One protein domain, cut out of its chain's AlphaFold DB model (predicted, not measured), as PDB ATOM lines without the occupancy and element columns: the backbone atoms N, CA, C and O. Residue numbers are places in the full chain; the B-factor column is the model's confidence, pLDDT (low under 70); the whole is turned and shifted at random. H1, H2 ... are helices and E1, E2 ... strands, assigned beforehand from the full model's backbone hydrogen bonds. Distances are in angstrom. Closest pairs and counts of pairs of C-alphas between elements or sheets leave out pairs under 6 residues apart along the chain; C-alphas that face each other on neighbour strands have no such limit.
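This is residues 66 to 150 of the 150 residues of an uncharacterized protein of Mycolicibacterium psychrotolerans (UniProt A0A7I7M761). A twisted sheet of three long strands, E1, E2 and E3, has the long helix H1 packed over one of its faces and running along the strands, while no named element covers the other face. The strands and H1 run lengthwise together, and the loops of residues 84 to 93 and 116 to 126 extend the model at one end. The printed part has 85 residues, with three named strands and then one named helix in the order E1, E2, E3, H1. The sheet's order is E1, E2, E3, antiparallel throughout, and the class is mixed, helices and strands. The whole is loose, with a radius of gyration of the C-alphas of 15.1 A, and elongated, with spans of 46 by 26 by 15 A.

E1, residues 74 to 83, is the longest strand by residues and measures 27.0 A from first to last C-alpha; C-alpha 74 is at (120.407, 80.520, 125.226). E2, residues 94 to 102, measures 25.4 A. E3, residues 107 to 115, measures 21.6 A, and its C-alpha 115 is at (120.570, 69.297, 105.900). H1, residues 127 to 148, measures 31.5 A and ends with C-alpha 148 at (110.843, 87.124, 113.296).

E1, E2 and E3 form a meander, each strand the antiparallel neighbour of the one before. E2 is the inner strand, and E1 and E3 are the edge strands. E1 and E2 form a hairpin, with 162 degrees between their directions; N 77 and O 99 are 2.8 A apart, within hydrogen-bond range, as are N 99 and O 77 at 2.8 A. E2 and E3 form a hairpin too, with 161 degrees between their directions; N 98 and O 111, 2.9 A apart, are within hydrogen-bond range. H1 is on the sheet at a height over the sheet of 8.1 A, in two layers, a helix on one face of a sheet. It lies over E2 and runs along the strands, at 7 degrees to E2 on the local plane. The closest C-alphas of H1 and E2 are those of Gly 140 and Val 97, 6.0 A apart. Gly 140 also gives the closest C-alpha pair with E1, to Val 81 at 6.0 A, and with E3, to Val 112 at 6.1 A. In H1 every O i to N i+4 pair is within hydrogen-bond range.

The two C-alphas farthest apart are those of Asp 104 and Asp 122, at 47.0 A. The printed part has no cut and ends at residue 150, the chain's last residue. The link from E2 to E3 is tight, that from E1 to E2 is short, and that from E3 to H1, with 11 residues, is long. The mean pLDDT of the printed part is 89.1; residues 89 to 90 and 117 to 123 are under 70.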
ATOM      1  N   ALA A  66     112.741  72.113 121.248       96.38
ATOM      2  CA  ALA A  66     113.728  72.937 121.924       96.38
ATOM      3  C   ALA A  66     114.843  72.083 122.504       96.38
ATOM      4  O   ALA A  66     114.577  71.109 123.214       96.38
ATOM      5  N   ASP A  67     116.071  72.524 122.271       96.00
ATOM      6  CA  ASP A  67     117.250  71.946 122.884       96.00
ATOM      7  C   ASP A  67     117.373  72.330 124.363       96.00
ATOM      8  O   ASP A  67     116.595  73.103 124.949       96.00
ATOM      9  N   VAL A  68     118.383  71.738 124.995       95.12
ATOM     10  CA  VAL A  68     118.790  72.098 126.347       95.12
ATOM     11  C   VAL A  68     119.379  73.505 126.375       95.12
ATOM     12  O   VAL A  68     120.004  73.977 125.430       95.12
ATOM     13  N   TRP A  69     119.190  74.182 127.501       95.62
ATOM     14  CA  TRP A  69     119.804  75.484 127.725       95.62
ATOM     15  C   TRP A  69     121.319  75.361 127.860       95.62
ATOM     16  O   TRP A  69     121.808  74.527 128.619       95.62
ATOM     17  N   THR A  70     122.032  76.247 127.176       94.38
ATOM     18  CA  THR A  70     123.471  76.446 127.312       94.38
ATOM     19  C   THR A  70     123.795  77.275 128.560       94.38
ATOM     20  O   THR A  70     122.937  77.970 129.123       94.38
ATOM     21  N   ASP A  71     125.070  77.282 128.952       93.56
ATOM     22  CA  ASP A  71     125.586  78.123 130.043       93.56
ATOM     23  C   ASP A  71     125.470  79.631 129.745       93.56
ATOM     24  O   ASP A  71     125.517  80.465 130.652       93.56
ATOM     25  N   HIS A  72     125.249  79.997 128.478       92.06
ATOM     26  CA  HIS A  72     125.027  81.372 128.035       92.06
ATOM     27  C   HIS A  72     123.563  81.812 128.118       92.06
ATOM     28  O   HIS A  72     123.226  82.901 127.660       92.06
ATOM     29  N   ASN A  73     122.690  81.020 128.755       93.56
ATOM     30  CA  ASN A  73     121.261  81.319 128.879       93.56
ATOM     31  C   ASN A  73     120.546  81.448 127.522       93.56
ATOM     32  O   ASN A  73     119.553  82.172 127.397       93.56
ATOM     33  N   THR A  74     121.030  80.699 126.537       95.81
ATOM     34  CA  THR A  74     120.407  80.520 125.226       95.81
ATOM     35  C   THR A  74     120.125  79.039 124.993       95.81
ATOM     36  O   THR A  74     120.692  78.182 125.671       95.81
ATOM     37  N   ARG A  75     119.217  78.720 124.082       96.56
ATOM     38  CA  ARG A  75     119.014  77.372 123.538       96.56
ATOM     39  C   ARG A  75     118.624  77.499 122.081       96.56
ATOM     40  O   ARG A  75     118.077  78.534 121.715       96.56
ATOM     41  N   ASP A  76     118.779  76.439 121.314       97.06
ATOM     42  CA  ASP A  76     118.186  76.399 119.986       97.06
ATOM     43  C   ASP A  76     116.752  75.874 120.070       97.06
ATOM     44  O   ASP A  76     116.412  75.005 120.880       97.06
ATOM     45  N   VAL A  77     115.886  76.449 119.247       97.31
ATOM     46  CA  VAL A  77     114.565  75.909 118.943       97.31
ATOM     47  C   VAL A  77     114.502  75.632 117.454       97.31
ATOM     48  O   VAL A  77     114.995  76.421 116.649       97.31
ATOM     49  N   TYR A  78     113.912  74.507 117.075       96.88
ATOM     50  CA  TYR A  78     113.911  74.069 115.687       96.88
ATOM     51  C   TYR A  78     112.546  73.558 115.242       96.88
ATOM     52  O   TYR A  78     111.824  72.892 115.981       96.88
ATOM     53  N   ILE A  79     112.191  73.872 113.997       97.38
ATOM     54  CA  ILE A  79     110.966  73.429 113.332       97.38
ATOM     55  C   ILE A  79     111.374  72.669 112.078       97.38
ATOM     56  O   ILE A  79     111.828  73.266 111.098       97.38
ATOM     57  N   LYS A  80     111.160  71.352 112.067       96.38
ATOM     58  CA  LYS A  80     111.311  70.562 110.843       96.38
ATOM     59  C   LYS A  80     110.182  70.915 109.877       96.38
ATOM     60  O   LYS A  80     109.014  70.642 110.151       96.38
ATOM     61  N   VAL A  81     110.528  71.507 108.738       97.06
ATOM     62  CA  VAL A  81     109.561  71.898 107.701       97.06
ATOM     63  C   VAL A  81     109.147  70.678 106.888       97.06
ATOM     64  O   VAL A  81     107.965  70.459 106.637       97.06
ATOM     65  N   GLY A  82     110.126  69.866 106.494       95.00
ATOM     66  CA  GLY A  82     109.893  68.647 105.735       95.00
ATOM     67  C   GLY A  82     111.183  68.056 105.191       95.00
ATOM     68  O   GLY A  82     112.273  68.583 105.409       95.00
ATOM     69  N   CYS A  83     111.057  66.945 104.478       92.94
ATOM     70  CA  CYS A  83     112.170  66.305 103.794       92.94
ATOM     71  C   CYS A  83     111.726  65.798 102.428       92.94
ATOM     72  O   CYS A  83     110.610  65.295 102.295       92.94
ATOM     73  N   VAL A  84     112.614  65.876 101.441       90.94
ATOM     74  CA  VAL A  84     112.375  65.279 100.127       90.94
ATOM     75  C   VAL A  84     112.784  63.816 100.173       90.94
ATOM     76  O   VAL A  84     113.935  63.489 100.469       90.94
ATOM     77  N   SER A  85     111.835  62.930  99.881       85.62
ATOM     78  CA  SER A  85     112.102  61.495  99.839       85.62
ATOM     79  C   SER A  85     113.013  61.164  98.659       85.62
ATOM     80  O   SER A  85     112.692  61.434  97.496       85.62
ATOM     81  N   VAL A  86     114.159  60.563  98.958       80.06
ATOM     82  CA  VAL A  86     115.066  59.981  97.967       80.06
ATOM     83  C   VAL A  86     115.270  58.504  98.290       80.06
ATOM     84  O   VAL A  86     114.882  58.027  99.355       80.06
ATOM     85  N   ALA A  87     115.859  57.750  97.363       73.88
ATOM     86  CA  ALA A  87     115.960  56.295  97.482       73.88
ATOM     87  C   ALA A  87     116.694  55.818  98.752       73.88
ATOM     88  O   ALA A  87     116.495  54.682  99.180       73.88
ATOM     89  N   THR A  88     117.528  56.665  99.365       70.25
ATOM     90  CA  THR A  88     118.217  56.351 100.617       70.25
ATOM     91  C   THR A  88     117.905  57.390 101.691       70.25
ATOM     92  O   THR A  88     118.009  58.594 101.470       70.25
ATOM     93  N   LEU A  89     117.547  56.923 102.891       64.00
ATOM     94  CA  LEU A  89     117.157  57.797 104.005       64.00
ATOM     95  C   LEU A  89     118.282  58.739 104.454       64.00
ATOM     96  O   LEU A  89     118.006  59.836 104.926       64.00
ATOM     97  N   LEU A  90     119.541  58.331 104.276       67.75
ATOM     98  CA  LEU A  90     120.707  59.154 104.597       67.75
ATOM     99  C   LEU A  90     120.924  60.296 103.599       67.75
ATOM    100  O   LEU A  90     121.700  61.190 103.884       67.75
ATOM    101  N   GLN A  91     120.261  60.288 102.445       72.88
ATOM    102  CA  GLN A  91     120.420  61.326 101.426       72.88
ATOM    103  C   GLN A  91     119.209  62.254 101.338       72.88
ATOM    104  O   GLN A  91     119.217  63.145 100.494       72.88
ATOM    105  N   CYS A  92     118.175  62.055 102.164       83.06
ATOM    106  CA  CYS A  92     116.955  62.859 102.134       83.06
ATOM    107  C   CYS A  92     117.257  64.306 102.549       83.06
ATOM    108  O   CYS A  92     117.483  64.548 103.740       83.06
ATOM    109  N   PRO A  93     117.223  65.279 101.615       88.56
ATOM    110  CA  PRO A  93     117.398  66.679 101.964       88.56
ATOM    111  C   PRO A  93     116.279  67.089 102.918       88.56
ATOM    112  O   PRO A  93     115.099  66.910 102.602       88.56
ATOM    113  N   THR A  94     116.647  67.607 104.084       92.12
ATOM    114  CA  THR A  94     115.704  68.037 105.119       92.12
ATOM    115  C   THR A  94     115.809  69.541 105.303       92.12
ATOM    116  O   THR A  94     116.907  70.070 105.433       92.12
ATOM    117  N   VAL A  95     114.665  70.223 105.298       96.38
ATOM    118  CA  VAL A  95     114.587  71.661 105.567       96.38
ATOM    119  C   VAL A  95     114.113  71.865 106.999       96.38
ATOM    120  O   VAL A  95     113.048  71.365 107.383       96.38
ATOM    121  N   THR A  96     114.884  72.626 107.765       97.25
ATOM    122  CA  THR A  96     114.628  72.938 109.174       97.25
ATOM    123  C   THR A  96     114.781  74.438 109.383       97.25
ATOM    124  O   THR A  96     115.711  75.040 108.858       97.25
ATOM    125  N   VAL A  97     113.881  75.059 110.143       98.00
ATOM    126  CA  VAL A  97     114.083  76.427 110.640       98.00
ATOM    127  C   VAL A  97     114.653  76.335 112.043       98.00
ATOM    128  O   VAL A  97     114.054  75.664 112.879       98.00
ATOM    129  N   LEU A  98     115.782  76.986 112.288       97.62
ATOM    130  CA  LEU A  98     116.465  77.045 113.576       97.62
ATOM    131  C   LEU A  98     116.409  78.482 114.095       97.62
ATOM    132  O   LEU A  98     116.576  79.417 113.317       97.62
ATOM    133  N   ALA A  99     116.188  78.667 115.391       97.69
ATOM    134  CA  ALA A  99     116.312  79.964 116.034       97.69
ATOM    135  C   ALA A  99     116.976  79.845 117.407       97.69
ATOM    136  O   ALA A  99     116.643  78.952 118.185       97.69
ATOM    137  N   GLU A 100     117.846  80.794 117.744       97.19
ATOM    138  CA  GLU A 100     118.311  80.954 119.125       97.19
ATOM    139  C   GLU A 100     117.155  81.506 119.972       97.19
ATOM    140  O   GLU A 100     116.574  82.532 119.632       97.19
ATOM    141  N   GLN A 101     116.843  80.893 121.109       97.25
ATOM    142  CA  GLN A 101     115.923  81.427 122.106       97.25
ATOM    143  C   GLN A 101     116.660  81.799 123.393       97.25
ATOM    144  O   GLN A 101     117.402  80.999 123.965       97.25
ATOM    145  N   ARG A 102     116.399  83.006 123.905       95.69
ATOM    146  CA  ARG A 102     116.943  83.517 125.173       95.69
ATOM    147  C   ARG A 102     116.000  83.259 126.345       95.69
ATOM    148  O   ARG A 102     114.818  82.974 126.175       95.69
ATOM    149  N   ARG A 103     116.509  83.386 127.576       93.69
ATOM    150  CA  ARG A 103     115.724  83.165 128.815       93.69
ATOM    151  C   ARG A 103     114.533  84.101 129.007       93.69
ATOM    152  O   ARG A 103     113.631  83.745 129.760       93.69
ATOM    153  N   ASP A 104     114.544  85.267 128.374       92.50
ATOM    154  CA  ASP A 104     113.407  86.192 128.355       92.50
ATOM    155  C   ASP A 104     112.331  85.799 127.323       92.50
ATOM    156  O   ASP A 104     111.275  86.420 127.276       92.50
ATOM    157  N   GLY A 105     112.578  84.742 126.543       92.94
ATOM    158  CA  GLY A 105     111.705  84.238 125.490       92.94
ATOM    159  C   GLY A 105     111.968  84.842 124.116       92.94
ATOM    160  O   GLY A 105     111.442  84.303 123.144       92.94
ATOM    161  N   SER A 106     112.797  85.888 124.018       95.06
ATOM    162  CA  SER A 106     113.135  86.513 122.739       95.06
ATOM    163  C   SER A 106     113.885  85.547 121.828       95.06
ATOM    164  O   SER A 106     114.691  84.725 122.286       95.06
ATOM    165  N   LEU A 107     113.621  85.672 120.529       96.56
ATOM    166  CA  LEU A 107     114.336  84.943 119.496       96.56
ATOM    167  C   LEU A 107     115.499  85.788 118.963       96.56
ATOM    168  O   LEU A 107     115.431  87.013 118.857       96.56
ATOM    169  N   GLY A 108     116.621  85.119 118.729       93.38
ATOM    170  CA  GLY A 108     117.849  85.671 118.187       93.38
ATOM    171  C   GLY A 108     117.947  85.432 116.687       93.38
ATOM    172  O   GLY A 108     117.014  85.706 115.942       93.38
ATOM    173  N   CYS A 109     119.113  84.961 116.246       94.31
ATOM    174  CA  CYS A 109     119.322  84.595 114.850       94.31
ATOM    175  C   CYS A 109     118.334  83.489 114.446       94.31
ATOM    176  O   CYS A 109     118.098  82.576 115.238       94.31
ATOM    177  N   ILE A 110     117.751  83.613 113.251       97.12
ATOM    178  CA  ILE A 110     116.810  82.653 112.673       97.12
ATOM    179  C   ILE A 110     117.378  82.219 111.325       97.12
ATOM    180  O   ILE A 110     117.520  83.046 110.423       97.12
ATOM    181  N   ASP A 111     117.654  80.929 111.188       96.88
ATOM    182  CA  ASP A 111     118.256  80.331 110.004       96.88
ATOM    183  C   ASP A 111     117.312  79.311 109.364       96.88
ATOM    184  O   ASP A 111     116.636  78.535 110.043       96.88
ATOM    185  N   VAL A 112     117.297  79.274 108.030       96.69
ATOM    186  CA  VAL A 112     116.691  78.176 107.266       96.69
ATOM    187  C   VAL A 112     117.812  77.241 106.837       96.69
ATOM    188  O   VAL A 112     118.599  77.553 105.944       96.69
ATOM    189  N   LEU A 113     117.885  76.089 107.493       95.06
ATOM    190  CA  LEU A 113     118.901  75.075 107.271       95.06
ATOM    191  C   LEU A 113     118.410  74.040 106.264       95.06
ATOM    192  O   LEU A 113     117.257  73.601 106.288       95.06
ATOM    193  N   LEU A 114     119.323  73.639 105.387       92.00
ATOM    194  CA  LEU A 114     119.145  72.529 104.470       92.00
ATOM    195  C   LEU A 114     120.183  71.459 104.813       92.00
ATOM    196  O   LEU A 114     121.347  71.560 104.427       92.00
ATOM    197  N   ASP A 115     119.739  70.430 105.523       87.50
ATOM    198  CA  ASP A 115     120.570  69.297 105.900       87.50
ATOM    199  C   ASP A 115     120.610  68.291 104.756       87.50
ATOM    200  O   ASP A 115     119.597  67.691 104.382       87.50
ATOM    201  N   VAL A 116     121.801  68.117 104.185       76.19
ATOM    202  CA  VAL A 116     122.027  67.228 103.049       76.19
ATOM    203  C   VAL A 116     123.230  66.341 103.329       76.19
ATOM    204  O   VAL A 116     124.374  66.748 103.143       76.19
ATOM    205  N   ALA A 117     122.997  65.083 103.695       66.06
ATOM    206  CA  ALA A 117     124.051  64.066 103.725       66.06
ATOM    207  C   ALA A 117     124.289  63.480 102.315       66.06
ATOM    208  O   ALA A 117     124.316  62.272 102.084       66.06
ATOM    209  N   MET A 118     124.479  64.366 101.335       57.91
ATOM    210  CA  MET A 118     124.951  63.984 100.008       57.91
ATOM    211  C   MET A 118     126.480  63.950 100.064       57.91
ATOM    212  O   MET A 118     127.152  64.962  99.877       57.91
ATOM    213  N   GLY A 119     127.054  62.758 100.265       56.00
ATOM    214  CA  GLY A 119     128.365  62.473  99.669       56.00
ATOM    215  C   GLY A 119     128.306  62.747  98.159       56.00
ATOM    216  O   GLY A 119     127.211  62.928  97.631       56.00
ATOM    217  N   ARG A 120     129.444  62.793  97.444       48.59
ATOM    218  CA  ARG A 120     129.442  62.899  95.968       48.59
ATOM    219  C   ARG A 120     128.512  61.821  95.393       48.59
ATOM    220  O   ARG A 120     128.888  60.659  95.317       48.59
ATOM    221  N   SER A 121     127.280  62.209  95.099       54.34
ATOM    222  CA  SER A 121     126.219  61.337  94.635       54.34
ATOM    223  C   SER A 121     126.053  61.659  93.171       54.34
ATOM    224  O   SER A 121     125.676  62.774  92.813       54.34
ATOM    225  N   ASP A 122     126.331  60.675  92.326       56.62
ATOM    226  CA  ASP A 122     126.096  60.769  90.886       56.62
ATOM    227  C   ASP A 122     124.581  60.803  90.580       56.62
ATOM    228  O   ASP A 122     124.160  61.112  89.465       56.62
ATOM    229  N   ALA A 123     123.744  60.520  91.588       60.47
ATOM    230  CA  ALA A 123     122.303  60.697  91.561       60.47
ATOM    231  C   ALA A 123     121.940  62.087  92.110       60.47
ATOM    232  O   ALA A 123     121.822  62.293  93.320       60.47
ATOM    233  N   GLY A 124     121.780  63.051  91.202       73.31
ATOM    234  CA  GLY A 124     121.145  64.331  91.509       73.31
ATOM    235  C   GLY A 124     119.648  64.174  91.797       73.31
ATOM    236  O   GLY A 124     119.040  63.149  91.484       73.31
ATOM    237  N   LEU A 125     119.034  65.211  92.369       83.50
ATOM    238  CA  LEU A 125     117.580  65.255  92.523       83.50
ATOM    239  C   LEU A 125     116.904  65.233  91.147       83.50
ATOM    240  O   LEU A 125     117.316  65.943  90.226       83.50
ATOM    241  N   SER A 126     115.821  64.467  91.015       86.75
ATOM    242  CA  SER A 126     114.940  64.605  89.854       86.75
ATOM    243  C   SER A 126     114.326  66.010  89.810       86.75
ATOM    244  O   SER A 126     114.216  66.695  90.827       86.75
ATOM    245  N   SER A 127     113.839  66.442  88.642       90.56
ATOM    246  CA  SER A 127     113.180  67.755  88.538       90.56
ATOM    247  C   SER A 127     111.929  67.881  89.423       90.56
ATOM    248  O   SER A 127     111.577  68.987  89.826       90.56
ATOM    249  N   GLY A 128     111.243  66.773  89.727       92.69
ATOM    250  CA  GLY A 128     110.122  66.755  90.671       92.69
ATOM    251  C   GLY A 128     110.597  67.015  92.098       92.69
ATOM    252  O   GLY A 128     110.134  67.956  92.732       92.69
ATOM    253  N   GLN A 129     111.603  66.260  92.543       91.06
ATOM    254  CA  GLN A 129     112.223  66.406  93.864       91.06
ATOM    255  C   GLN A 129     112.873  67.780  94.065       91.06
ATOM    256  O   GLN A 129     112.804  68.346  95.149       91.06
ATOM    257  N   ALA A 130     113.470  68.358  93.022       90.94
ATOM    258  CA  ALA A 130     114.024  69.707  93.083       90.94
ATOM    259  C   ALA A 130     112.931  70.774  93.281       90.94
ATOM    260  O   ALA A 130     113.116  71.707  94.059       90.94
ATOM    261  N   ARG A 131     111.775  70.632  92.613       96.44
ATOM    262  CA  ARG A 131     110.623  71.529  92.826       96.44
ATOM    263  C   ARG A 131     110.010  71.342  94.210       96.44
ATOM    264  O   ARG A 131     109.643  72.326  94.839       96.44
ATOM    265  N   GLU A 132     109.927  70.102  94.681       95.88
ATOM    266  CA  GLU A 132     109.484  69.788  96.040       95.88
ATOM    267  C   GLU A 132     110.396  70.450  97.080       95.88
ATOM    268  O   GLU A 132     109.909  71.164  97.954       95.88
ATOM    269  N   LEU A 133     111.719  70.320  96.923       94.50
ATOM    270  CA  LEU A 133     112.699  70.976  97.789       94.50
ATOM    271  C   LEU A 133     112.544  72.501  97.773       94.50
ATOM    272  O   LEU A 133     112.551  73.127  98.830       94.50
ATOM    273  N   ALA A 134     112.367  73.102  96.594       96.75
ATOM    274  CA  ALA A 134     112.122  74.537  96.482       96.75
ATOM    275  C   ALA A 134     110.856  74.962  97.247       96.75
ATOM    276  O   ALA A 134     110.875  75.971  97.948       96.75
ATOM    277  N   GLY A 135     109.781  74.171  97.171       98.31
ATOM    278  CA  GLY A 135     108.562  74.401  97.948       98.31
ATOM    279  C   GLY A 135     108.795  74.340  99.459       98.31
ATOM    280  O   GLY A 135     108.300  75.197 100.188       98.31
ATOM    281  N   LEU A 136     109.593  73.378  99.934       97.94
ATOM    282  CA  LEU A 136     109.961  73.282 101.352       97.94
ATOM    283  C   LEU A 136     110.808  74.475 101.814       97.94
ATOM    284  O   LEU A 136     110.592  74.973 102.913       97.94
ATOM    285  N   LEU A 137     111.733  74.963 100.984       98.19
ATOM    286  CA  LEU A 137     112.536  76.150 101.298       98.19
ATOM    287  C   LEU A 137     111.674  77.414 101.398       98.19
ATOM    288  O   LEU A 137     111.856  78.192 102.329       98.19
ATOM    289  N   ILE A 138     110.700  77.590 100.498       98.56
ATOM    290  CA  ILE A 138     109.726  78.692 100.577       98.56
ATOM    291  C   ILE A 138     108.914  78.585 101.873       98.56
ATOM    292  O   ILE A 138     108.819  79.550 102.622       98.56
ATOM    293  N   ALA A 139     108.399  77.395 102.194       98.19
ATOM    294  CA  ALA A 139     107.663  77.179 103.438       98.19
ATOM    295  C   ALA A 139     108.530  77.420 104.692       98.19
ATOM    296  O   ALA A 139     108.015  77.871 105.718       98.19
ATOM    297  N   GLY A 140     109.831  77.126 104.622       97.75
ATOM    298  CA  GLY A 140     110.806  77.449 105.661       97.75
ATOM    299  C   GLY A 140     111.016  78.953 105.819       97.75
ATOM    300  O   GLY A 140     110.978  79.447 106.943       97.75
ATOM    301  N   ALA A 141     111.135  79.693 104.716       97.94
ATOM    302  CA  ALA A 141     111.197  81.154 104.747       97.94
ATOM    303  C   ALA A 141     109.928  81.756 105.379       97.94
ATOM    304  O   ALA A 141     110.031  82.527 106.328       97.94
ATOM    305  N   ASP A 142     108.738  81.296 104.980       97.88
ATOM    306  CA  ASP A 142     107.472  81.755 105.574       97.88
ATOM    307  C   ASP A 142     107.405  81.494 107.093       97.88
ATOM    308  O   ASP A 142     106.760  82.227 107.847       97.88
ATOM    309  N   ARG A 143     108.011  80.396 107.563       97.00
ATOM    310  CA  ARG A 143     108.107  80.068 108.996       97.00
ATOM    311  C   ARG A 143     109.076  81.007 109.707       97.00
ATOM    312  O   ARG A 143     108.729  81.481 110.786       97.00
ATOM    313  N   ALA A 144     110.233  81.278 109.109       96.75
ATOM    314  CA  ALA A 144     111.217  82.211 109.645       96.75
ATOM    315  C   ALA A 144     110.629  83.624 109.781       96.75
ATOM    316  O   ALA A 144     110.744  84.221 110.849       96.75
ATOM    317  N   ASP A 145     109.891  84.103 108.776       96.94
ATOM    318  CA  ASP A 145     109.216  85.407 108.818       96.94
ATOM    319  C   ASP A 145     108.205  85.502 109.969       96.94
ATOM    320  O   ASP A 145     108.125  86.515 110.664       96.94
ATOM    321  N   ARG A 146     107.445  84.427 110.222       95.31
ATOM    322  CA  ARG A 146     106.510  84.381 111.356       95.31
ATOM    323  C   ARG A 146     107.221  84.422 112.701       95.31
ATOM    324  O   ARG A 146     106.707  85.067 113.606       95.31
ATOM    325  N   LEU A 147     108.353  83.733 112.838       93.81
ATOM    326  CA  LEU A 147     109.154  83.757 114.064       93.81
ATOM    327  C   LEU A 147     109.795  85.130 114.287       93.81
ATOM    328  O   LEU A 147     109.810  85.612 115.411       93.81
ATOM    329  N   ALA A 148     110.263  85.784 113.223       91.50
ATOM    330  CA  ALA A 148     110.843  87.124 113.296       91.50
ATOM    331  C   ALA A 148     109.820  88.211 113.681       91.50
ATOM    332  O   ALA A 148     110.207  89.288 114.126       91.50
ATOM    333  N   GLY A 149     108.523  87.947 113.483       87.31
ATOM    334  CA  GLY A 149     107.428  88.847 113.853       87.31
ATOM    335  C   GLY A 149     106.867  88.661 115.269       87.31
ATOM    336  O   GLY A 149     105.897  89.349 115.597       87.31
ATOM    337  N   GLN A 150     107.409  87.733 116.069       75.69
ATOM    338  CA  GLN A 150     107.023  87.481 117.470       75.69
ATOM    339  C   GLN A 150     107.866  88.307 118.445       75.69
ATOM    340  O   GLN A 150     107.278  88.768 119.450       75.69
TER     341      GLN A 150